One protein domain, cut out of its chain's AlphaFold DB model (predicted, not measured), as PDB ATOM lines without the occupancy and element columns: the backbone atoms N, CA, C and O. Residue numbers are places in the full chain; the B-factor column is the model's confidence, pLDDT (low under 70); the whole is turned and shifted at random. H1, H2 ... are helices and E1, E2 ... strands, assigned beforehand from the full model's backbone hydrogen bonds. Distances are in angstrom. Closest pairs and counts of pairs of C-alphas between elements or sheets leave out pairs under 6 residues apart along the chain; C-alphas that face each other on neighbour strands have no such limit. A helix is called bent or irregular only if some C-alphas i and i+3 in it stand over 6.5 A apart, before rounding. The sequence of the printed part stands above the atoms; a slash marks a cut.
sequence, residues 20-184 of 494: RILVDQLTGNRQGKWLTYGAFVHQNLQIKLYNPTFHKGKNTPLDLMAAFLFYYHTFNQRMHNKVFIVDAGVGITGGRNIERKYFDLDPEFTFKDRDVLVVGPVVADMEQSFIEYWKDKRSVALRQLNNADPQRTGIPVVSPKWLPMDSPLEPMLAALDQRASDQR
ATOM      1  N   ARG A  20     -29.639 -19.201  46.655       91.12
ATOM      2  CA  ARG A  20     -29.155 -20.584  46.699       91.12
ATOM      3  C   ARG A  20     -27.664 -20.613  46.408       91.12
ATOM      4  O   ARG A  20     -27.227 -20.172  45.351       91.12
ATOM      5  N   ILE A  21     -26.890 -21.168  47.333       91.75
ATOM      6  CA  ILE A  21     -25.440 -21.316  47.199       91.75
ATOM      7  C   ILE A  21     -25.101 -22.800  47.208       91.75
ATOM      8  O   ILE A  21     -25.404 -23.518  48.163       91.75
ATOM      9  N   LEU A  22     -24.442 -23.261  46.150       91.31
ATOM     10  CA  LEU A  22     -23.872 -24.598  46.077       91.31
ATOM     11  C   LEU A  22     -22.351 -24.480  46.068       91.31
ATOM     12  O   LEU A  22     -21.785 -23.817  45.203       91.31
ATOM     13  N   VAL A  23     -21.693 -25.126  47.028       89.62
ATOM     14  CA  VAL A  23     -20.232 -25.094  47.160       89.62
ATOM     15  C   VAL A  23     -19.693 -26.510  47.151       89.62
ATOM     16  O   VAL A  23     -20.283 -27.429  47.711       89.62
ATOM     17  N   ASP A  24     -18.544 -26.698  46.530       85.62
ATOM     18  CA  ASP A  24     -17.811 -27.949  46.621       85.62
ATOM     19  C   ASP A  24     -17.201 -28.153  48.036       85.62
ATOM     20  O   ASP A  24     -16.749 -27.201  48.681       85.62
ATOM     21  N   GLN A  25     -17.148 -29.406  48.514       72.38
ATOM     22  CA  GLN A  25     -16.712 -29.738  49.876       72.38
ATOM     23  C   GLN A  25     -15.302 -29.254  50.262       72.38
ATOM     24  O   GLN A  25     -15.149 -28.772  51.379       72.38
ATOM     25  N   LEU A  26     -14.255 -29.361  49.428       62.91
ATOM     26  CA  LEU A  26     -12.900 -28.974  49.890       62.91
ATOM     27  C   LEU A  26     -12.771 -27.455  50.039       62.91
ATOM     28  O   LEU A  26     -12.070 -26.982  50.937       62.91
ATOM     29  N   THR A  27     -13.490 -26.691  49.216       56.84
ATOM     30  CA  THR A  27     -13.628 -25.242  49.407       56.84
ATOM     31  C   THR A  27     -14.444 -24.958  50.670       56.84
ATOM     32  O   THR A  27     -14.064 -24.104  51.475       56.84
ATOM     33  N   GLY A  28     -15.502 -25.745  50.904       53.88
ATOM     34  CA  GLY A  28     -16.304 -25.706  52.125       53.88
ATOM     35  C   GLY A  28     -15.511 -26.007  53.400       53.88
ATOM     36  O   GLY A  28     -15.650 -25.289  54.383       53.88
ATOM     37  N   ASN A  29     -14.594 -26.977  53.379       56.16
ATOM     38  CA  ASN A  29     -13.768 -27.372  54.525       56.16
ATOM     39  C   ASN A  29     -12.894 -26.216  55.044       56.16
ATOM     40  O   ASN A  29     -12.695 -26.094  56.254       56.16
ATOM     41  N   ARG A  30     -12.406 -25.341  54.150       58.50
ATOM     42  CA  ARG A  30     -11.618 -24.149  54.519       58.50
ATOM     43  C   ARG A  30     -12.461 -23.051  55.178       58.50
ATOM     44  O   ARG A  30     -11.919 -22.248  55.932       58.50
ATOM     45  N   GLN A  31     -13.767 -23.011  54.905       61.12
ATOM     46  CA  GLN A  31     -14.680 -21.937  55.321       61.12
ATOM     47  C   GLN A  31     -15.850 -22.418  56.196       61.12
ATOM     48  O   GLN A  31     -16.770 -21.646  56.466       61.12
ATOM     49  N   GLY A  32     -15.820 -23.677  56.647       65.12
ATOM     50  CA  GLY A  32     -16.995 -24.394  57.156       65.12
ATOM     51  C   GLY A  32     -17.767 -23.654  58.245       65.12
ATOM     52  O   GLY A  32     -18.986 -23.657  58.216       65.12
ATOM     53  N   LYS A  33     -17.080 -22.925  59.134       68.69
ATOM     54  CA  LYS A  33     -17.704 -22.105  60.188       68.69
ATOM     55  C   LYS A  33     -18.711 -21.080  59.635       68.69
ATOM     56  O   LYS A  33     -19.818 -20.973  60.153       68.69
ATOM     57  N   TRP A  34     -18.340 -20.348  58.585       72.12
ATOM     58  CA  TRP A  34     -19.159 -19.271  58.014       72.12
ATOM     59  C   TRP A  34     -20.253 -19.793  57.091       72.12
ATOM     60  O   TRP A  34     -21.349 -19.244  57.080       72.12
ATOM     61  N   LEU A  35     -19.981 -20.880  56.361       74.50
ATOM     62  CA  LEU A  35     -21.008 -21.566  55.577       74.50
ATOM     63  C   LEU A  35     -22.074 -22.186  56.487       74.50
ATOM     64  O   LEU A  35     -23.258 -22.071  56.186       74.50
ATOM     65  N   THR A  36     -21.669 -22.768  57.622       73.69
ATOM     66  CA  THR A  36     -22.594 -23.201  58.677       73.69
ATOM     67  C   THR A  36     -23.396 -22.021  59.190       73.69
ATOM     68  O   THR A  36     -24.611 -22.045  59.063       73.69
ATOM     69  N   TYR A  37     -22.756 -20.952  59.667       75.75
ATOM     70  CA  TYR A  37     -23.477 -19.773  60.156       75.75
ATOM     71  C   TYR A  37     -24.481 -19.211  59.134       75.75
ATOM     72  O   TYR A  37     -25.663 -19.077  59.442       75.75
ATOM     73  N   GLY A  38     -24.045 -18.960  57.895       76.06
ATOM     74  CA  GLY A  38     -24.903 -18.445  56.828       76.06
ATOM     75  C   GLY A  38     -26.085 -19.364  56.524       76.06
ATOM     76  O   GLY A  38     -27.191 -18.879  56.298       76.06
ATOM     77  N   ALA A  39     -25.895 -20.684  56.606       78.38
ATOM     78  CA  ALA A  39     -26.981 -21.635  56.418       78.38
ATOM     79  C   ALA A  39     -28.075 -21.506  57.483       78.38
ATOM     80  O   ALA A  39     -29.198 -21.899  57.190       78.38
ATOM     81  N   PHE A  40     -27.793 -20.972  58.678       76.56
ATOM     82  CA  PHE A  40     -28.766 -20.790  59.764       76.56
ATOM     83  C   PHE A  40     -29.236 -19.337  59.946       76.56
ATOM     84  O   PHE A  40     -30.203 -19.117  60.668       76.56
ATOM     85  N   VAL A  41     -28.609 -18.357  59.281       74.88
ATOM     86  CA  VAL A  41     -28.844 -16.927  59.561       74.88
ATOM     87  C   VAL A  41     -30.165 -16.378  59.005       74.88
ATOM     88  O   VAL A  41     -30.696 -15.412  59.544       74.88
ATOM     89  N   HIS A  42     -30.697 -16.957  57.922       76.56
ATOM     90  CA  HIS A  42     -31.924 -16.476  57.277       76.56
ATOM     91  C   HIS A  42     -32.667 -17.605  56.548       76.56
ATOM     92  O   HIS A  42     -32.038 -18.512  56.003       76.56
ATOM     93  N   GLN A  43     -34.004 -17.558  56.501       78.06
ATOM     94  CA  GLN A  43     -34.826 -18.592  55.844       78.06
ATOM     95  C   GLN A  43     -34.709 -18.565  54.308       78.06
ATOM     96  O   GLN A  43     -34.712 -19.617  53.671       78.06
ATOM     97  N   ASN A  44     -34.519 -17.377  53.723       81.56
ATOM     98  CA  ASN A  44     -34.349 -17.207  52.272       81.56
ATOM     99  C   ASN A  44     -32.916 -17.492  51.775       81.56
ATOM    100  O   ASN A  44     -32.665 -17.390  50.577       81.56
ATOM    101  N   LEU A  45     -31.975 -17.853  52.661       84.50
ATOM    102  CA  LEU A  45     -30.626 -18.283  52.282       84.50
ATOM    103  C   LEU A  45     -30.492 -19.803  52.436       84.50
ATOM    104  O   LEU A  45     -30.533 -20.346  53.538       84.50
ATOM    105  N   GLN A  46     -30.273 -20.493  51.320       87.56
ATOM    106  CA  GLN A  46     -30.080 -21.939  51.283       87.56
ATOM    107  C   GLN A  46     -28.660 -22.267  50.827       87.56
ATOM    108  O   GLN A  46     -28.220 -21.819  49.770       87.56
ATOM    109  N   ILE A  47     -27.956 -23.096  51.600       87.75
ATOM    110  CA  ILE A  47     -26.591 -23.528  51.284       87.75
ATOM    111  C   ILE A  47     -26.534 -25.054  51.218       87.75
ATOM    112  O   ILE A  47     -26.951 -25.749  52.153       87.75
ATOM    113  N   LYS A  48     -25.991 -25.578  50.119       89.19
ATOM    114  CA  LYS A  48     -25.698 -27.003  49.922       89.19
ATOM    115  C   LYS A  48     -24.200 -27.225  49.714       89.19
ATOM    116  O   LYS A  48     -23.526 -26.396  49.102       89.19
ATOM    117  N   LEU A  49     -23.703 -28.368  50.185       88.12
ATOM    118  CA  LEU A  49     -22.384 -28.877  49.814       88.12
ATOM    119  C   LEU A  49     -22.521 -29.975  48.770       88.12
ATOM    120  O   LEU A  49     -23.309 -30.906  48.933       88.12
ATOM    121  N   TYR A  50     -21.725 -29.868  47.714       88.44
ATOM    122  CA  TYR A  50     -21.630 -30.881  46.681       88.44
ATOM    123  C   TYR A  50     -20.615 -31.963  47.064       88.44
ATOM    124  O   TYR A  50     -19.466 -31.666  47.400       88.44
ATOM    125  N   ASN A  51     -21.056 -33.215  46.955       84.88
ATOM    126  CA  ASN A  51     -20.306 -34.449  47.170       84.88
ATOM    127  C   ASN A  51     -19.554 -34.510  48.519       84.88
ATOM    128  O   ASN A  51     -18.344 -34.742  48.531       84.88
ATOM    129  N   PRO A  52     -20.231 -34.292  49.667       80.94
ATOM    130  CA  PRO A  52     -19.570 -34.303  50.960       80.94
ATOM    131  C   PRO A  52     -19.132 -35.720  51.363       80.94
ATOM    132  O   PRO A  52     -19.933 -36.564  51.764       80.94
ATOM    133  N   THR A  53     -17.830 -35.971  51.319       73.81
ATOM    134  CA  THR A  53     -17.174 -37.173  51.833       73.81
ATOM    135  C   THR A  53     -17.521 -37.392  53.308       73.81
ATOM    136  O   THR A  53     -17.389 -36.475  54.128       73.81
ATOM    137  N   PHE A  54     -17.959 -38.611  53.633       72.31
ATOM    138  CA  PHE A  54     -18.445 -39.041  54.953       72.31
ATOM    139  C   PHE A  54     -19.668 -38.279  55.492       72.31
ATOM    140  O   PHE A  54     -19.919 -38.332  56.692       72.31
ATOM    141  N   HIS A  55     -20.423 -37.565  54.647       66.88
ATOM    142  CA  HIS A  55     -21.561 -36.731  55.077       66.88
ATOM    143  C   HIS A  55     -21.179 -35.678  56.139       66.88
ATOM    144  O   HIS A  55     -21.993 -35.257  56.964       66.88
ATOM    145  N   LYS A  56     -19.921 -35.222  56.112       63.28
ATOM    146  CA  LYS A  56     -19.393 -34.192  57.014       63.28
ATOM    147  C   LYS A  56     -19.274 -32.851  56.288       63.28
ATOM    148  O   LYS A  56     -18.758 -32.783  55.174       63.28
ATOM    149  N   GLY A  57     -19.680 -31.770  56.960       55.06
ATOM    150  CA  GLY A  57     -19.462 -30.390  56.494       55.06
ATOM    151  C   GLY A  57     -18.023 -29.890  56.668       55.06
ATOM    152  O   GLY A  57     -17.627 -28.926  56.020       55.06
ATOM    153  N   LYS A  58     -17.242 -30.561  57.529       63.06
ATOM    154  CA  LYS A  58     -15.804 -30.350  57.716       63.06
ATOM    155  C   LYS A  58     -15.099 -31.693  57.933       63.06
ATOM    156  O   LYS A  58     -15.468 -32.418  58.856       63.06
ATOM    157  N   ASN A  59     -14.100 -32.016  57.111       64.69
ATOM    158  CA  ASN A  59     -13.254 -33.208  57.287       64.69
ATOM    159  C   ASN A  59     -12.008 -32.908  58.136       64.69
ATOM    160  O   ASN A  59     -11.412 -31.836  58.018       64.69
ATOM    161  N   THR A  60     -11.597 -33.871  58.962       72.12
ATOM    162  CA  THR A  60     -10.300 -33.871  59.663       72.12
ATOM    163  C   THR A  60      -9.166 -34.361  58.743       72.12
ATOM    164  O   THR A  60      -9.451 -34.969  57.709       72.12
ATOM    165  N   PRO A  61      -7.877 -34.158  59.085       72.00
ATOM    166  CA  PRO A  61      -6.766 -34.738  58.321       72.00
ATOM    167  C   PRO A  61      -6.852 -36.267  58.175       72.00
ATOM    168  O   PRO A  61      -6.589 -36.793  57.097       72.00
ATOM    169  N   LEU A  62      -7.303 -36.969  59.222       73.50
ATOM    170  CA  LEU A  62      -7.542 -38.416  59.186       73.50
ATOM    171  C   LEU A  62      -8.684 -38.787  58.234       73.50
ATOM    172  O   LEU A  62      -8.545 -39.731  57.462       73.50
ATOM    173  N   ASP A  63      -9.777 -38.017  58.227       68.00
ATOM    174  CA  ASP A  63     -10.858 -38.207  57.253       68.00
ATOM    175  C   ASP A  63     -10.335 -38.023  55.820       68.00
ATOM    176  O   ASP A  63     -10.643 -38.822  54.946       68.00
ATOM    177  N   LEU A  64      -9.518 -36.999  55.555       68.75
ATOM    178  CA  LEU A  64      -8.941 -36.778  54.223       68.75
ATOM    179  C   LEU A  64      -8.022 -37.935  53.798       68.75
ATOM    180  O   LEU A  64      -8.076 -38.364  52.647       68.75
ATOM    181  N   MET A  65      -7.232 -38.481  54.726       69.12
ATOM    182  CA  MET A  65      -6.388 -39.653  54.480       69.12
ATOM    183  C   MET A  65      -7.224 -40.914  54.209       69.12
ATOM    184  O   MET A  65      -6.964 -41.632  53.245       69.12
ATOM    185  N   ALA A  66      -8.275 -41.159  54.994       71.56
ATOM    186  CA  ALA A  66      -9.190 -42.280  54.779       71.56
ATOM    187  C   ALA A  66      -9.971 -42.142  53.459       71.56
ATOM    188  O   ALA A  66     -10.139 -43.118  52.729       71.56
ATOM    189  N   ALA A  67     -10.410 -40.929  53.116       64.44
ATOM    190  CA  ALA A  67     -11.046 -40.627  51.837       64.44
ATOM    191  C   ALA A  67     -10.118 -40.934  50.659       64.44
ATOM    192  O   ALA A  67     -10.547 -41.521  49.668       64.44
ATOM    193  N   PHE A  68      -8.845 -40.564  50.787       64.81
ATOM    194  CA  PHE A  68      -7.824 -40.831  49.785       64.81
ATOM    195  C   PHE A  68      -7.579 -42.335  49.588       64.81
ATOM    196  O   PHE A  68      -7.524 -42.786  48.446       64.81
ATOM    197  N   LEU A  69      -7.485 -43.107  50.675       69.75
ATOM    198  CA  LEU A  69      -7.183 -44.544  50.624       69.75
ATOM    199  C   LEU A  69      -8.381 -45.404  50.196       69.75
ATOM    200  O   LEU A  69      -8.216 -46.326  49.402       69.75
ATOM    201  N   PHE A  70      -9.583 -45.108  50.697       71.00
ATOM    202  CA  PHE A  70     -10.749 -45.996  50.563       71.00
ATOM    203  C   PHE A  70     -11.861 -45.443  49.660       71.00
ATOM    204  O   PHE A  70     -12.704 -46.201  49.188       71.00
ATOM    205  N   TYR A  71     -11.866 -44.135  49.377       67.69
ATOM    206  CA  TYR A  71     -12.911 -43.458  48.594       67.69
ATOM    207  C   TYR A  71     -12.328 -42.599  47.460       67.69
ATOM    208  O   TYR A  71     -12.904 -41.573  47.088       67.69
ATOM    209  N   TYR A  72     -11.202 -43.035  46.883       67.00
ATOM    210  CA  TYR A  72     -10.403 -42.286  45.906       67.00
ATOM    211  C   TYR A  72     -11.232 -41.671  44.765       67.00
ATOM    212  O   TYR A  72     -11.056 -40.498  44.438       67.00
ATOM    213  N   HIS A  73     -12.169 -42.420  44.173       67.00
ATOM    214  CA  HIS A  73     -13.006 -41.914  43.077       67.00
ATOM    215  C   HIS A  73     -13.966 -40.804  43.518       67.00
ATOM    216  O   HIS A  73     -14.073 -39.783  42.839       67.00
ATOM    217  N   THR A  74     -14.648 -40.980  44.653       65.31
ATOM    218  CA  THR A  74     -15.584 -39.985  45.193       65.31
ATOM    219  C   THR A  74     -14.843 -38.734  45.647       65.31
ATOM    220  O   THR A  74     -15.301 -37.631  45.377       65.31
ATOM    221  N   PHE A  75     -13.671 -38.894  46.263       66.25
ATOM    222  CA  PHE A  75     -12.832 -37.787  46.716       66.25
ATOM    223  C   PHE A  75     -12.244 -36.969  45.551       66.25
ATOM    224  O   PHE A  75     -12.175 -35.741  45.616       66.25
ATOM    225  N   ASN A  76     -11.852 -37.633  44.458       70.81
ATOM    226  CA  ASN A  76     -11.250 -36.965  43.302       70.81
ATOM    227  C   ASN A  76     -12.248 -36.318  42.336       70.81
ATOM    228  O   ASN A  76     -11.821 -35.516  41.503       70.81
ATOM    229  N   GLN A  77     -13.547 -36.626  42.427       76.62
ATOM    230  CA  GLN A  77     -14.588 -35.940  41.658       76.62
ATOM    231  C   GLN A  77     -14.967 -34.614  42.324       76.62
ATOM    232  O   GLN A  77     -15.576 -34.581  43.394       76.62
ATOM    233  N   ARG A  78     -14.627 -33.512  41.654       83.00
ATOM    234  CA  ARG A  78     -14.789 -32.141  42.153       83.00
ATOM    235  C   ARG A  78     -15.830 -31.400  41.324       83.00
ATOM    236  O   ARG A  78     -15.829 -31.527  40.097       83.00
ATOM    237  N   MET A  79     -16.661 -30.583  41.968       90.12
ATOM    238  CA  MET A  79     -17.465 -29.602  41.236       90.12
ATOM    239  C   MET A  79     -16.603 -28.370  40.972       90.12
ATOM    240  O   MET A  79     -16.231 -27.658  41.903       90.12
ATOM    241  N   HIS A  80     -16.268 -28.135  39.704       90.81
ATOM    242  CA  HIS A  80     -15.436 -27.008  39.283       90.81
ATOM    243  C   HIS A  80     -16.228 -25.944  38.496       90.81
ATOM    244  O   HIS A  80     -15.670 -24.944  38.043       90.81
ATOM    245  N   ASN A  81     -17.548 -26.118  38.424       92.38
ATOM    246  CA  ASN A  81     -18.512 -25.203  37.832       92.38
ATOM    247  C   ASN A  81     -18.506 -23.850  38.568       92.38
ATOM    248  O   ASN A  81     -18.562 -23.809  39.798       92.38
ATOM    249  N   LYS A  82     -18.486 -22.745  37.816       94.25
ATOM    250  CA  LYS A  82     -18.605 -21.374  38.337       94.25
ATOM    251  C   LYS A  82     -19.727 -20.681  37.583       94.25
ATOM    252  O   LYS A  82     -19.583 -20.361  36.404       94.25
ATOM    253  N   VAL A  83     -20.866 -20.553  38.246       94.75
ATOM    254  CA  VAL A  83     -22.094 -20.004  37.673       94.75
ATOM    255  C   VAL A  83     -22.740 -19.110  38.723       94.75
ATOM    256  O   VAL A  83     -22.892 -19.520  39.873       94.75
ATOM    257  N   PHE A  84     -23.106 -17.897  38.324       95.62
ATOM    258  CA  PHE A  84     -23.866 -16.945  39.123       95.62
ATOM    259  C   PHE A  84     -25.025 -16.432  38.273       95.62
ATOM    260  O   PHE A  84     -24.799 -15.990  37.151       95.62
ATOM    261  N   ILE A  85     -26.255 -16.557  38.766       94.06
ATOM    262  CA  ILE A  85     -27.475 -16.261  38.005       94.06
ATOM    263  C   ILE A  85     -28.355 -15.360  38.856       94.06
ATOM    264  O   ILE A  85     -28.528 -15.621  40.048       94.06
ATOM    265  N   VAL A  86     -28.907 -14.327  38.229       91.25
ATOM    266  CA  VAL A  86     -29.858 -13.398  38.838       91.25
ATOM    267  C   VAL A  86     -31.131 -13.408  38.001       91.25
ATOM    268  O   VAL A  86     -31.076 -13.201  36.785       91.25
ATOM    269  N   ASP A  87     -32.251 -13.712  38.658       84.88
ATOM    270  CA  ASP A  87     -33.622 -13.659  38.129       84.88
ATOM    271  C   ASP A  87     -33.828 -14.341  36.767       84.88
ATOM    272  O   ASP A  87     -34.642 -13.903  35.960       84.88
ATOM    273  N   ALA A  88     -33.043 -15.388  36.484       79.44
ATOM    274  CA  ALA A  88     -33.002 -16.102  35.202       79.44
ATOM    275  C   ALA A  88     -32.767 -15.213  33.953       79.44
ATOM    276  O   ALA A  88     -32.843 -15.700  32.826       79.44
ATOM    277  N   GLY A  89     -32.437 -13.929  34.133       87.00
ATOM    278  CA  GLY A  89     -32.220 -12.961  33.056       87.00
ATOM    279  C   GLY A  89     -30.748 -12.621  32.828       87.00
ATOM    280  O   GLY A  89     -30.357 -12.299  31.706       87.00
ATOM    281  N   VAL A  90     -29.920 -12.730  33.874       92.62
ATOM    282  CA  VAL A  90     -28.484 -12.419  33.826       92.62
ATOM    283  C   VAL A  90     -27.676 -13.584  34.382       92.62
ATOM    284  O   VAL A  90     -27.955 -14.088  35.470       92.62
ATOM    285  N   GLY A  91     -26.646 -13.991  33.645       95.00
ATOM    286  CA  GLY A  91     -25.720 -15.046  34.037       95.00
ATOM    287  C   GLY A  91     -24.270 -14.578  33.993       95.00
ATOM    288  O   GLY A  91     -23.869 -13.836  33.101       95.00
ATOM    289  N   ILE A  92     -23.454 -15.047  34.933       96.25
ATOM    290  CA  ILE A  92     -21.997 -14.915  34.913       96.25
ATOM    291  C   ILE A  92     -21.382 -16.309  35.004       96.25
ATOM    292  O   ILE A  92     -21.773 -17.127  35.841       96.25
ATOM    293  N   THR A  93     -20.401 -16.587  34.148       96.81
ATOM    294  CA  THR A  93     -19.602 -17.817  34.205       96.81
ATOM    295  C   THR A  93     -18.161 -17.562  33.778       96.81
ATOM    296  O   THR A  93     -17.869 -16.554  33.137       96.81
ATOM    297  N   GLY A  94     -17.247 -18.466  34.127       95.00
ATOM    298  CA  GLY A  94     -15.837 -18.340  33.779       95.00
ATOM    299  C   GLY A  94     -14.911 -19.126  34.692       95.00
ATOM    300  O   GLY A  94     -15.254 -20.219  35.153       95.00
ATOM    301  N   GLY A  95     -13.715 -18.581  34.902       91.62
ATOM    302  CA  GLY A  95     -12.639 -19.223  35.651       91.62
ATOM    303  C   GLY A  95     -12.548 -18.803  37.118       91.62
ATOM    304  O   GLY A  95     -11.985 -19.562  37.917       91.62
ATOM    305  N   ARG A  96     -13.151 -17.669  37.509       92.56
ATOM    306  CA  ARG A  96     -12.970 -17.120  38.859       92.56
ATOM    307  C   ARG A  96     -13.714 -17.925  39.911       92.56
ATOM    308  O   ARG A  96     -14.913 -18.173  39.818       92.56
ATOM    309  N   ASN A  97     -12.994 -18.283  40.969       89.31
ATOM    310  CA  ASN A  97     -13.640 -18.618  42.229       89.31
ATOM    311  C   ASN A  97     -13.931 -17.327  42.991       89.31
ATOM    312  O   ASN A  97     -13.290 -16.296  42.779       89.31
ATOM    313  N   ILE A  98     -14.839 -17.404  43.955       86.44
ATOM    314  CA  ILE A  98     -14.911 -16.356  44.959       86.44
ATOM    315  C   ILE A  98     -13.700 -16.589  45.873       86.44
ATOM    316  O   ILE A  98     -13.756 -17.527  46.655       86.44
ATOM    317  N   GLU A  99     -12.593 -15.824  45.737       82.81
ATOM    318  CA  GLU A  99     -11.390 -15.745  46.627       82.81
ATOM    319  C   GLU A  99     -10.682 -14.404  46.537       82.81
ATOM    320  O   GLU A  99     -10.655 -13.806  45.474       82.81
ATOM    321  N   ARG A 100     -10.063 -13.950  47.638       84.50
ATOM    322  CA  ARG A 100      -9.276 -12.703  47.679       84.50
ATOM    323  C   ARG A 100      -8.276 -12.593  46.530       84.50
ATOM    324  O   ARG A 100      -8.154 -11.524  45.942       84.50
ATOM    325  N   LYS A 101      -7.643 -13.714  46.176       87.94
ATOM    326  CA  LYS A 101      -6.701 -13.819  45.060       87.94
ATOM    327  C   LYS A 101      -7.330 -13.497  43.699       87.94
ATOM    328  O   LYS A 101      -6.612 -13.063  42.820       87.94
ATOM    329  N   TYR A 102      -8.641 -13.662  43.506       90.81
ATOM    330  CA  TYR A 102      -9.341 -13.329  42.249       90.81
ATOM    331  C   TYR A 102      -9.900 -11.898  42.200       90.81
ATOM    332  O   TYR A 102     -10.474 -11.508  41.183       90.81
ATOM    333  N   PHE A 103      -9.789 -11.136  43.292       88.81
ATOM    334  CA  PHE A 103     -10.356  -9.785  43.414       88.81
ATOM    335  C   PHE A 103      -9.308  -8.728  43.786       88.81
ATOM    336  O   PHE A 103      -9.662  -7.671  44.308       88.81
ATOM    337  N   ASP A 104      -8.027  -9.001  43.529       89.69
ATOM    338  CA  ASP A 104      -6.912  -8.087  43.806       89.69
ATOM    339  C   ASP A 104      -6.820  -7.690  45.294       89.69
ATOM    340  O   ASP A 104      -6.580  -6.530  45.637       89.69
ATOM    341  N   LEU A 105      -7.086  -8.644  46.199       85.31
ATOM    342  CA  LEU A 105      -7.129  -8.416  47.654       85.31
ATOM    343  C   LEU A 105      -6.034  -9.146  48.433       85.31
ATOM    344  O   LEU A 105      -5.974  -9.012  49.662       85.31
ATOM    345  N   ASP A 106      -5.227  -9.943  47.744       85.38
ATOM    346  CA  ASP A 106      -4.145 -10.730  48.316       85.38
ATOM    347  C   ASP A 106      -2.801 -10.122  47.879       85.38
ATOM    348  O   ASP A 106      -2.513 -10.106  46.679       85.38
ATOM    349  N   PRO A 107      -2.016  -9.554  48.817       83.44
ATOM    350  CA  PRO A 107      -0.747  -8.918  48.485       83.44
ATOM    351  C   PRO A 107       0.330  -9.930  48.090       83.44
ATOM    352  O   PRO A 107       1.244  -9.567  47.363       83.44
ATOM    353  N   GLU A 108       0.229 -11.188  48.519       83.94
ATOM    354  CA  GLU A 108       1.242 -12.197  48.211       83.94
ATOM    355  C   GLU A 108       1.055 -12.746  46.801       83.94
ATOM    356  O   GLU A 108       2.028 -12.884  46.062       83.94
ATOM    357  N   PHE A 109      -0.188 -13.068  46.424       87.50
ATOM    358  CA  PHE A 109      -0.472 -13.711  45.144       87.50
ATOM    359  C   PHE A 109      -1.883 -13.413  44.624       87.50
ATOM    360  O   PHE A 109      -2.878 -13.820  45.227       87.50
ATOM    361  N   THR A 110      -1.976 -12.797  43.447       91.69
ATOM    362  CA  THR A 110      -3.238 -12.478  42.764       91.69
ATOM    363  C   THR A 110      -3.359 -13.221  41.431       91.69
ATOM    364  O   THR A 110      -2.409 -13.347  40.662       91.69
ATOM    365  N   PHE A 111      -4.552 -13.724  41.129       93.19
ATOM    366  CA  PHE A 111      -4.866 -14.377  39.870       93.19
ATOM    367  C   PHE A 111      -5.400 -13.384  38.847       93.19
ATOM    368  O   PHE A 111      -6.390 -12.692  39.081       93.19
ATOM    369  N   LYS A 112      -4.827 -13.433  37.651       93.81
ATOM    370  CA  LYS A 112      -5.472 -12.932  36.449       93.81
ATOM    371  C   LYS A 112      -6.357 -14.016  35.856       93.81
ATOM    372  O   LYS A 112      -5.874 -15.016  35.322       93.81
ATOM    373  N   ASP A 113      -7.657 -13.788  35.902       94.56
ATOM    374  CA  ASP A 113      -8.663 -14.714  35.395       94.56
ATOM    375  C   ASP A 113      -9.777 -13.940  34.675       94.56
ATOM    376  O   ASP A 113      -9.747 -12.707  34.589       94.56
ATOM    377  N   ARG A 114     -10.745 -14.651  34.105       93.56
ATOM    378  CA  ARG A 114     -11.796 -14.072  33.281       93.56
ATOM    379  C   ARG A 114     -13.126 -14.761  33.519       93.56
ATOM    380  O   ARG A 114     -13.218 -15.985  33.476       93.56
ATOM    381  N   ASP A 115     -14.149 -13.927  33.634       95.56
ATOM    382  CA  ASP A 115     -15.539 -14.327  33.490       95.56
ATOM    383  C   ASP A 115     -16.180 -13.572  32.329       95.56
ATOM    384  O   ASP A 115     -15.634 -12.591  31.813       95.56
ATOM    385  N   VAL A 116     -17.358 -14.037  31.942       95.62
ATOM    386  CA  VAL A 116     -18.262 -13.383  31.009       95.62
ATOM    387  C   VAL A 116     -19.610 -13.192  31.685       95.62
ATOM    388  O   VAL A 116     -20.118 -14.113  32.325       95.62
ATOM    389  N   LEU A 117     -20.161 -11.987  31.549       95.62
ATOM    390  CA  LEU A 117     -21.554 -11.691  31.857       95.62
ATOM    391  C   LEU A 117     -22.362 -11.837  30.570       95.62
ATOM    392  O   LEU A 117     -21.946 -11.345  29.520       95.62
ATOM    393  N   VAL A 118     -23.501 -12.512  30.657       95.50
ATOM    394  CA  VAL A 118     -24.421 -12.723  29.545       95.50
ATOM    395  C   VAL A 118     -25.848 -12.399  29.970       95.50
ATOM    396  O   VAL A 118     -26.263 -12.697  31.090       95.50
ATOM    397  N   VAL A 119     -26.585 -11.781  29.053       94.12
ATOM    398  CA  VAL A 119     -28.006 -11.459  29.180       94.12
ATOM    399  C   VAL A 119     -28.708 -12.065  27.974       94.12
ATOM    400  O   VAL A 119     -28.245 -11.890  26.846       94.12
ATOM    401  N   GLY A 120     -29.798 -12.794  28.203       91.50
ATOM    402  CA  GLY A 120     -30.594 -13.401  27.135       91.50
ATOM    403  C   GLY A 120     -30.856 -14.900  27.315       91.50
ATOM    404  O   GLY A 120     -30.589 -15.457  28.380       91.50
ATOM    405  N   PRO A 121     -31.367 -15.581  26.270       92.75
ATOM    406  CA  PRO A 121     -31.955 -16.919  26.389       92.75
ATOM    407  C   PRO A 121     -31.022 -18.002  26.944       92.75
ATOM    408  O   PRO A 121     -31.477 -18.918  27.623       92.75
ATOM    409  N   VAL A 122     -29.709 -17.888  26.710       94.56
ATOM    410  CA  VAL A 122     -28.713 -18.860  27.195       94.56
ATOM    411  C   VAL A 122     -28.645 -18.945  28.727       94.56
ATOM    412  O   VAL A 122     -28.187 -19.949  29.274       94.56
ATOM    413  N   VAL A 123     -29.129 -17.926  29.445       95.88
ATOM    414  CA  VAL A 123     -29.196 -17.949  30.914       95.88
ATOM    415  C   VAL A 123     -30.124 -19.067  31.406       95.88
ATOM    416  O   VAL A 123     -29.841 -19.666  32.442       95.88
ATOM    417  N   ALA A 124     -31.144 -19.448  30.629       93.88
ATOM    418  CA  ALA A 124     -32.002 -20.589  30.949       93.88
ATOM    419  C   ALA A 124     -31.219 -21.918  30.977       93.88
ATOM    420  O   ALA A 124     -31.430 -22.743  31.866       93.88
ATOM    421  N   ASP A 125     -30.254 -22.115  30.071       93.31
ATOM    422  CA  ASP A 125     -29.384 -23.301  30.081       93.31
ATOM    423  C   ASP A 125     -28.459 -23.312  31.310       93.31
ATOM    424  O   ASP A 125     -28.196 -24.366  31.905       93.31
ATOM    425  N   MET A 126     -27.973 -22.133  31.716       94.88
ATOM    426  CA  MET A 126     -27.169 -21.967  32.932       94.88
ATOM    427  C   MET A 126     -27.989 -22.311  34.179       94.88
ATOM    428  O   MET A 126     -27.509 -23.043  35.053       94.88
ATOM    429  N   GLU A 127     -29.228 -21.826  34.253       94.00
ATOM    430  CA  GLU A 127     -30.155 -22.108  35.349       94.00
ATOM    431  C   GLU A 127     -30.513 -23.588  35.408       94.00
ATOM    432  O   GLU A 127     -30.403 -24.206  36.469       94.00
ATOM    433  N   GLN A 128     -30.850 -24.190  34.271       92.19
ATOM    434  CA  GLN A 128     -31.142 -25.614  34.191       92.19
ATOM    435  C   GLN A 128     -29.957 -26.448  34.695       92.19
ATOM    436  O   GLN A 128     -30.139 -27.375  35.489       92.19
ATOM    437  N   SER A 129     -28.728 -26.080  34.318       92.19
ATOM    438  CA  SER A 129     -27.526 -26.716  34.857       92.19
ATOM    439  C   SER A 129     -27.410 -26.541  36.372       92.19
ATOM    440  O   SER A 129     -27.055 -27.496  37.058       92.19
ATOM    441  N   PHE A 130     -27.697 -25.362  36.924       94.06
ATOM    442  CA  PHE A 130     -27.680 -25.158  38.375       94.06
ATOM    443  C   PHE A 130     -28.741 -26.014  39.080       94.06
ATOM    444  O   PHE A 130     -28.441 -26.664  40.083       94.06
ATOM    445  N   ILE A 131     -29.963 -26.075  38.544       93.06
ATOM    446  CA  ILE A 131     -31.075 -26.860  39.095       93.06
ATOM    447  C   ILE A 131     -30.754 -28.360  39.085       93.06
ATOM    448  O   ILE A 131     -31.031 -29.040  40.077       93.06
ATOM    449  N   GLU A 132     -30.149 -28.880  38.012       92.00
ATOM    450  CA  GLU A 132     -29.686 -30.275  37.933       92.00
ATOM    451  C   GLU A 132     -28.738 -30.611  39.088       92.00
ATOM    452  O   GLU A 132     -28.922 -31.615  39.776       92.00
ATOM    453  N   TYR A 133     -27.763 -29.742  39.354       92.44
ATOM    454  CA  TYR A 133     -26.851 -29.910  40.482       92.44
ATOM    455  C   TYR A 133     -27.560 -29.758  41.820       92.44
ATOM    456  O   TYR A 133     -27.344 -30.565  42.720       92.44
ATOM    457  N   TRP A 134     -28.422 -28.755  41.964       94.00
ATOM    458  CA  TRP A 134     -29.143 -28.483  43.204       94.00
ATOM    459  C   TRP A 134     -30.021 -29.660  43.643       94.00
ATOM    460  O   TRP A 134     -30.146 -29.919  44.844       94.00
ATOM    461  N   LYS A 135     -30.626 -30.368  42.681       93.81
ATOM    462  CA  LYS A 135     -31.495 -31.532  42.908       93.81
ATOM    463  C   LYS A 135     -30.739 -32.866  42.984       93.81
ATOM    464  O   LYS A 135     -31.321 -33.840  43.455       93.81
ATOM    465  N   ASP A 136     -29.480 -32.943  42.545       93.06
ATOM    466  CA  ASP A 136     -28.704 -34.191  42.601       93.06
ATOM    467  C   ASP A 136     -28.458 -34.635  44.049       93.06
ATOM    468  O   ASP A 136     -28.172 -33.826  44.933       93.06
ATOM    469  N   LYS A 137     -28.496 -35.950  44.285       91.75
ATOM    470  CA  LYS A 137     -28.284 -36.552  45.611       91.75
ATOM    471  C   LYS A 137     -26.919 -36.246  46.236       91.75
ATOM    472  O   LYS A 137     -26.758 -36.396  47.441       91.75
ATOM    473  N   ARG A 138     -25.925 -35.849  45.433       89.56
ATOM    474  CA  ARG A 138     -24.616 -35.408  45.937       89.56
ATOM    475  C   ARG A 138     -24.672 -34.017  46.557       89.56
ATOM    476  O   ARG A 138     -23.758 -33.671  47.292       89.56
ATOM    477  N   SER A 139     -25.698 -33.225  46.271       91.31
ATOM    478  CA  SER A 139     -25.885 -31.890  46.831       91.31
ATOM    479  C   SER A 139     -26.704 -31.972  48.112       91.31
ATOM    480  O   SER A 139     -27.939 -31.965  48.095       91.31
ATOM    481  N   VAL A 140     -26.002 -32.027  49.239       89.56
ATOM    482  CA  VAL A 140     -26.600 -32.199  50.565       89.56
ATOM    483  C   VAL A 140     -26.771 -30.836  51.224       89.56
ATOM    484  O   VAL A 140     -25.863 -30.002  51.186       89.56
ATOM    485  N   ALA A 141     -27.940 -30.587  51.819       88.12
ATOM    486  CA  ALA A 141     -28.173 -29.365  52.581       88.12
ATOM    487  C   ALA A 141     -27.189 -29.291  53.740       88.12
ATOM    488  O   ALA A 141     -27.032 -30.248  54.492       88.12
ATOM    489  N   LEU A 142     -26.535 -28.142  53.897       81.62
ATOM    490  CA  LEU A 142     -25.480 -28.008  54.894       81.62
ATOM    491  C   LEU A 142     -26.022 -28.244  56.313       81.62
ATOM    492  O   LEU A 142     -25.352 -28.882  57.112       81.62
ATOM    493  N   ARG A 143     -27.284 -27.867  56.570       77.38
ATOM    494  CA  ARG A 143     -28.022 -28.143  57.818       77.38
ATOM    495  C   ARG A 143     -28.206 -29.636  58.147       77.38
ATOM    496  O   ARG A 143     -28.522 -29.954  59.282       77.38
ATOM    497  N   GLN A 144     -28.056 -30.534  57.171       80.44
ATOM    498  CA  GLN A 144     -28.246 -31.985  57.335       80.44
ATOM    499  C   GLN A 144     -26.931 -32.740  57.582       80.44
ATOM    500  O   GLN A 144     -26.943 -33.959  57.718       80.44
ATOM    501  N   LEU A 145     -25.781 -32.057  57.585       78.81
ATOM    502  CA  LEU A 145     -24.480 -32.710  57.730       78.81
ATOM    503  C   LEU A 145     -24.133 -32.934  59.207       78.81
ATOM    504  O   LEU A 145     -24.310 -32.038  60.027       78.81
ATOM    505  N   ASN A 146     -23.529 -34.084  59.524       66.19
ATOM    506  CA  ASN A 146     -23.315 -34.575  60.900       66.19
ATOM    507  C   ASN A 146     -22.559 -33.609  61.836       66.19
ATOM    508  O   ASN A 146     -22.688 -33.692  63.051       66.19
ATOM    509  N   ASN A 147     -21.762 -32.693  61.275       66.44
ATOM    510  CA  ASN A 147     -20.942 -31.732  62.022       66.44
ATOM    511  C   ASN A 147     -21.358 -30.268  61.774       66.44
ATOM    512  O   ASN A 147     -20.584 -29.355  62.065       66.44
ATOM    513  N   ALA A 148     -22.532 -30.030  61.187       63.25
ATOM    514  CA  ALA A 148     -23.054 -28.693  60.928       63.25
ATOM    515  C   ALA A 148     -23.893 -28.200  62.114       63.25
ATOM    516  O   ALA A 148     -25.107 -28.057  62.021       63.25
ATOM    517  N   ASP A 149     -23.224 -27.945  63.234       67.56
ATOM    518  CA  ASP A 149     -23.850 -27.356  64.415       67.56
ATOM    519  C   ASP A 149     -23.531 -25.849  64.469       67.56
ATOM    520  O   ASP A 149     -22.351 -25.483  64.567       67.56
ATOM    521  N   PRO A 150     -24.541 -24.958  64.394       65.69
ATOM    522  CA  PRO A 150     -24.324 -23.522  64.508       65.69
ATOM    523  C   PRO A 150     -23.710 -23.128  65.861       65.69
ATOM    524  O   PRO A 150     -22.909 -22.197  65.889       65.69
ATOM    525  N   GLN A 151     -23.969 -23.850  66.956       64.19
ATOM    526  CA  GLN A 151     -23.378 -23.559  68.271       64.19
ATOM    527  C   GLN A 151     -21.866 -23.825  68.287       64.19
ATOM    528  O   GLN A 151     -21.093 -23.056  68.858       64.19
ATOM    529  N   ARG A 152     -21.407 -24.844  67.550       63.66
ATOM    530  CA  ARG A 152     -19.974 -25.153  67.373       63.66
ATOM    531  C   ARG A 152     -19.248 -24.192  66.441       63.66
ATOM    532  O   ARG A 152     -18.026 -24.277  66.307       63.66
ATOM    533  N   THR A 153     -19.959 -23.271  65.789       61.69
ATOM    534  CA  THR A 153     -19.291 -22.214  65.025       61.69
ATOM    535  C   THR A 153     -18.566 -21.253  65.958       61.69
ATOM    536  O   THR A 153     -17.555 -20.690  65.554       61.69
ATOM    537  N   GLY A 154     -19.019 -21.058  67.201       61.16
ATOM    538  CA  GLY A 154     -18.532 -19.966  68.047       61.16
ATOM    539  C   GLY A 154     -18.872 -18.589  67.462       61.16
ATOM    540  O   GLY A 154     -18.099 -17.649  67.627       61.16
ATOM    541  N   ILE A 155     -19.953 -18.492  66.678       60.31
ATOM    542  CA  ILE A 155     -20.624 -17.235  66.326       60.31
ATOM    543  C   ILE A 155     -21.941 -17.231  67.109       60.31
ATOM    544  O   ILE A 155     -22.689 -18.207  66.998       60.31
ATOM    545  N   PRO A 156     -22.234 -16.191  67.912       58.16
ATOM    546  CA  PRO A 156     -23.482 -16.117  68.659       58.16
ATOM    547  C   PRO A 156     -24.681 -16.209  67.709       58.16
ATOM    548  O   PRO A 156     -24.807 -15.419  66.780       58.16
ATOM    549  N   VAL A 157     -25.573 -17.169  67.955       56.16
ATOM    550  CA  VAL A 157     -26.841 -17.332  67.209       56.16
ATOM    551  C   VAL A 157     -27.911 -16.342  67.718       56.16
ATOM    552  O   VAL A 157     -29.037 -16.309  67.231       56.16
ATOM    553  N   VAL A 158     -27.569 -15.526  68.721       52.09
ATOM    554  CA  VAL A 158     -28.496 -14.689  69.488       52.09
ATOM    555  C   VAL A 158     -28.911 -13.458  68.682       52.09
ATOM    556  O   VAL A 158     -28.268 -12.423  68.789       52.09
ATOM    557  N   SER A 159     -30.005 -13.592  67.924       46.38
ATOM    558  CA  SER A 159     -30.693 -12.566  67.123       46.38
ATOM    559  C   SER A 159     -29.804 -11.828  66.106       46.38
ATOM    560  O   SER A 159     -28.694 -11.411  66.415       46.38
ATOM    561  N   PRO A 160     -30.272 -11.559  64.875       47.72
ATOM    562  CA  PRO A 160     -29.518 -10.783  63.897       47.72
ATOM    563  C   PRO A 160     -29.521  -9.287  64.271       47.72
ATOM    564  O   PRO A 160     -29.890  -8.432  63.473       47.72
ATOM    565  N   LYS A 161     -29.100  -8.921  65.488       43.00
ATOM    566  CA  LYS A 161     -28.463  -7.623  65.661       43.00
ATOM    567  C   LYS A 161     -27.174  -7.743  64.880       43.00
ATOM    568  O   LYS A 161     -26.324  -8.550  65.233       43.00
ATOM    569  N   TRP A 162     -27.109  -7.002  63.779       48.47
ATOM    570  CA  TRP A 162     -25.905  -6.701  63.024       48.47
ATOM    571  C   TRP A 162     -24.727  -6.557  63.983       48.47
ATOM    572  O   TRP A 162     -24.524  -5.484  64.540       48.47
ATOM    573  N   LEU A 163     -24.004  -7.647  64.239       42.50
ATOM    574  CA  LEU A 163     -22.760  -7.570  64.975       42.50
ATOM    575  C   LEU A 163     -21.848  -6.766  64.050       42.50
ATOM    576  O   LEU A 163     -21.640  -7.211  62.914       42.50
ATOM    577  N   PRO A 164     -21.359  -5.584  64.463       44.78
ATOM    578  CA  PRO A 164     -20.272  -4.941  63.752       44.78
ATOM    579  C   PRO A 164     -19.145  -5.972  63.733       44.78
ATOM    580  O   PRO A 164     -18.605  -6.337  64.775       44.78
ATOM    581  N   MET A 165     -18.884  -6.566  62.572       49.53
ATOM    582  CA  MET A 165     -17.714  -7.412  62.439       49.53
ATOM    583  C   MET A 165     -16.558  -6.448  62.254       49.53
ATOM    584  O   MET A 165     -16.420  -5.888  61.170       49.53
ATOM    585  N   ASP A 166     -15.742  -6.259  63.290       46.66
ATOM    586  CA  ASP A 166     -14.468  -5.544  63.203       46.66
ATOM    587  C   ASP A 166     -13.556  -6.275  62.210       46.66
ATOM    588  O   ASP A 166     -12.753  -7.149  62.546       46.66
ATOM    589  N   SER A 167     -13.754  -5.993  60.924       52.72
ATOM    590  CA  SER A 167     -13.033  -6.601  59.823       52.72
ATOM    591  C   SER A 167     -12.161  -5.542  59.168       52.72
ATOM    592  O   SER A 167     -12.679  -4.514  58.733       52.72
ATOM    593  N   PRO A 168     -10.866  -5.814  58.931       53.47
ATOM    594  CA  PRO A 168     -10.007  -4.916  58.157       53.47
ATOM    595  C   PRO A 168     -10.463  -4.754  56.692       53.47
ATOM    596  O   PRO A 168      -9.866  -3.996  55.930       53.47
ATOM    597  N   LEU A 169     -11.502  -5.485  56.263       59.75
ATOM    598  CA  LEU A 169     -12.156  -5.314  54.969       59.75
ATOM    599  C   LEU A 169     -13.342  -4.335  54.990       59.75
ATOM    600  O   LEU A 169     -13.826  -4.016  53.906       59.75
ATOM    601  N   GLU A 170     -13.828  -3.877  56.149       63.22
ATOM    602  CA  GLU A 170     -15.039  -3.038  56.254       63.22
ATOM    603  C   GLU A 170     -15.049  -1.846  55.280       63.22
ATOM    604  O   GLU A 170     -16.003  -1.736  54.508       63.22
ATOM    605  N   PRO A 171     -13.979  -1.032  55.163       69.56
ATOM    606  CA  PRO A 171     -13.977   0.094  54.225       69.56
ATOM    607  C   PRO A 171     -14.137  -0.332  52.760       69.56
ATOM    608  O   PRO A 171     -14.771   0.351  51.960       69.56
ATOM    609  N   MET A 172     -13.572  -1.484  52.390       72.50
ATOM    610  CA  MET A 172     -13.705  -2.028  51.039       72.50
ATOM    611  C   MET A 172     -15.134  -2.500  50.774       72.50
ATOM    612  O   MET A 172     -15.651  -2.307  49.680       72.50
ATOM    613  N   LEU A 173     -15.761  -3.140  51.756       71.12
ATOM    614  CA  LEU A 173     -17.103  -3.693  51.618       71.12
ATOM    615  C   LEU A 173     -18.156  -2.588  51.603       71.12
ATOM    616  O   LEU A 173     -19.067  -2.663  50.789       71.12
ATOM    617  N   ALA A 174     -17.964  -1.527  52.388       74.62
ATOM    618  CA  ALA A 174     -18.749  -0.301  52.282       74.62
ATOM    619  C   ALA A 174     -18.617   0.341  50.889       74.62
ATOM    620  O   ALA A 174     -19.620   0.679  50.269       74.62
ATOM    621  N   ALA A 175     -17.398   0.438  50.345       80.25
ATOM    622  CA  ALA A 175     -17.192   0.958  48.992       80.25
ATOM    623  C   ALA A 175     -17.832   0.073  47.904       80.25
ATOM    624  O   ALA A 175     -18.322   0.583  46.897       80.25
ATOM    625  N   LEU A 176     -17.833  -1.253  48.081       81.00
ATOM    626  CA  LEU A 176     -18.524  -2.179  47.180       81.00
ATOM    627  C   LEU A 176     -20.045  -2.023  47.266       81.00
ATOM    628  O   LEU A 176     -20.688  -1.991  46.224       81.00
ATOM    629  N   ASP A 177     -20.602  -1.898  48.470       78.44
ATOM    630  CA  ASP A 177     -22.038  -1.688  48.702       78.44
ATOM    631  C   ASP A 177     -22.515  -0.359  48.096       78.44
ATOM    632  O   ASP A 177     -23.525  -0.317  47.392       78.44
ATOM    633  N   GLN A 178     -21.718   0.703  48.254       84.12
ATOM    634  CA  GLN A 178     -21.968   1.994  47.615       84.12
ATOM    635  C   GLN A 178     -21.991   1.871  46.087       84.12
ATOM    636  O   GLN A 178     -22.930   2.338  45.453       84.12
ATOM    637  N   ARG A 179     -20.998   1.199  45.484       86.12
ATOM    638  CA  ARG A 179     -20.956   0.966  44.026       86.12
ATOM    639  C   ARG A 179     -22.108   0.096  43.536       86.12
ATOM    640  O   ARG A 179     -22.636   0.342  42.461       86.12
ATOM    641  N   ALA A 180     -22.490  -0.920  44.308       84.19
ATOM    642  CA  ALA A 180     -23.616  -1.793  43.993       84.19
ATOM    643  C   ALA A 180     -24.971  -1.075  44.103       84.19
ATOM    644  O   ALA A 180     -25.947  -1.547  43.530       84.19
ATOM    645  N   SER A 181     -25.025   0.053  44.812       86.06
ATOM    646  CA  SER A 181     -26.213   0.904  44.932       86.06
ATOM    647  C   SER A 181     -26.188   2.109  43.980       86.06
ATOM    648  O   SER A 181     -27.174   2.836  43.881       86.06
ATOM    649  N   ASP A 182     -25.078   2.338  43.274       89.00
ATOM    650  CA  ASP A 182     -24.920   3.440  42.327       89.00
ATOM    651  C   ASP A 182     -25.388   3.015  40.926       89.00
ATOM    652  O   ASP A 182     -24.712   2.283  40.199       89.00
ATOM    653  N   GLN A 183     -26.558   3.512  40.526       92.25
ATOM    654  CA  GLN A 183     -27.152   3.212  39.225       92.25
ATOM    655  C   GLN A 183     -26.289   3.684  38.045       92.25
ATOM    656  O   GLN A 183     -26.282   3.023  37.004       92.25
ATOM    657  N   ARG A 184     -25.547   4.793  38.185       94.81
ATOM    658  CA  ARG A 184     -24.649   5.279  37.124       94.81
ATOM    659  C   ARG A 184     -23.482   4.323  36.968       94.81
ATOM    660  O   ARG A 184     -23.225   3.866  35.863       94.81
TER     661      ARG A 184
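This is residues 20 to 184 of the 494 residues of an uncharacterized protein of Deltaproteobacteria bacterium (UniProt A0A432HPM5). Two small three-stranded sheets, E1 E2 E7 and E3 E4 E6, are bridged by helix H4, which covers one face of the second with residues 122 to 130 and reaches the first with residues 130 to 134; the kinked helix H1 covers the first sheet's other face. H2 and H3 lie out at the rim, and residues 173 to 184, of which 173 to 181 belong to H5, stick out as a tail. The 165 printed residues have five named helices and seven named strands, in the order E1 H1 E2 H2 H3 E3 E4 E5 E6 H4 E7 H5; the first sheet is mixed, the second antiparallel. The class is mixed, helices and strands, and the whole is compact, with a radius of gyration of the C-alphas of 17.6 A and spans of 54 by 41 by 37 A.

Look first at E1, residues 20 to 24, and E2, residues 45 to 50, parallel neighbours with N 21 and O 46 2.9 A apart. E7, residues 139 to 141, is antiparallel to E2, with N 49 and O 140 at 2.9 A. H1, residues 25 to 41, is on this sheet at a height of 9.1 A, with Ala 39 and Ile 47 its closest C-alphas to E2, 5.5 A apart. E1, H1 and E2 make a strand-helix-strand unit, two parallel neighbour strands with a helix between, its crossover right-handed. On the opposite face H4, residues 122 to 135, runs across the strands, at 76 degrees to E1 on the local plane; the closest C-alphas, those of Leu 22 and Trp 134, are 7.2 A apart. H4 is also on the sheet of E3, residues 83 to 86, E4, residues 90 to 94, and E6, residues 115 to 119, in two layers, a helix on one face of a sheet; its closest C-alphas to E3 are Ile 85 and Glu 127, 7.0 A apart. E3 and E4 form a hairpin, with N 84 and O 92 at 2.9 A, and E6 is antiparallel to E4, with N 91 and O 118 at 2.9 A. H2, residues 61 to 70, and H3, residues 72 to 76, are close but not clearly touching, with Ala 67 and Phe 75 their closest C-alphas at 6.1 A. In H2, H3, H4 and H5, residues 170 to 181, every O i to N i+4 pair is within hydrogen-bond range, against 9 of 13 in H1, which is irregular: C-alphas 30 and 33 are 8.6 A apart.

Find C-alpha 20 at (-29.155, -20.584, 46.699), where E1 begins its 13.5 A. H1 spans 20.1 A, with a kink of 90 degrees near residue 32, and E2 spans 16.5 A. H4 starts at C-alpha 122 (-28.713, -18.860, 27.195) and spans 20.4 A. E5, residues 109 to 112, pairs with no named strand and runs on into E6 at 43 degrees. H5 spans 16.4 A and ends at C-alpha 181 (-26.213, 0.904, 44.932).

The C-alphas farthest apart are those of Phe 70 and Arg 184, 54.8 A. The printed part has no cut; the links E4 to E5 and E7 to H5 are long, with 14 and 28 residues. Mean pLDDT of the printed part is 78.5, and 50 residues are under 70, among them 26 to 33 and 146 to 171.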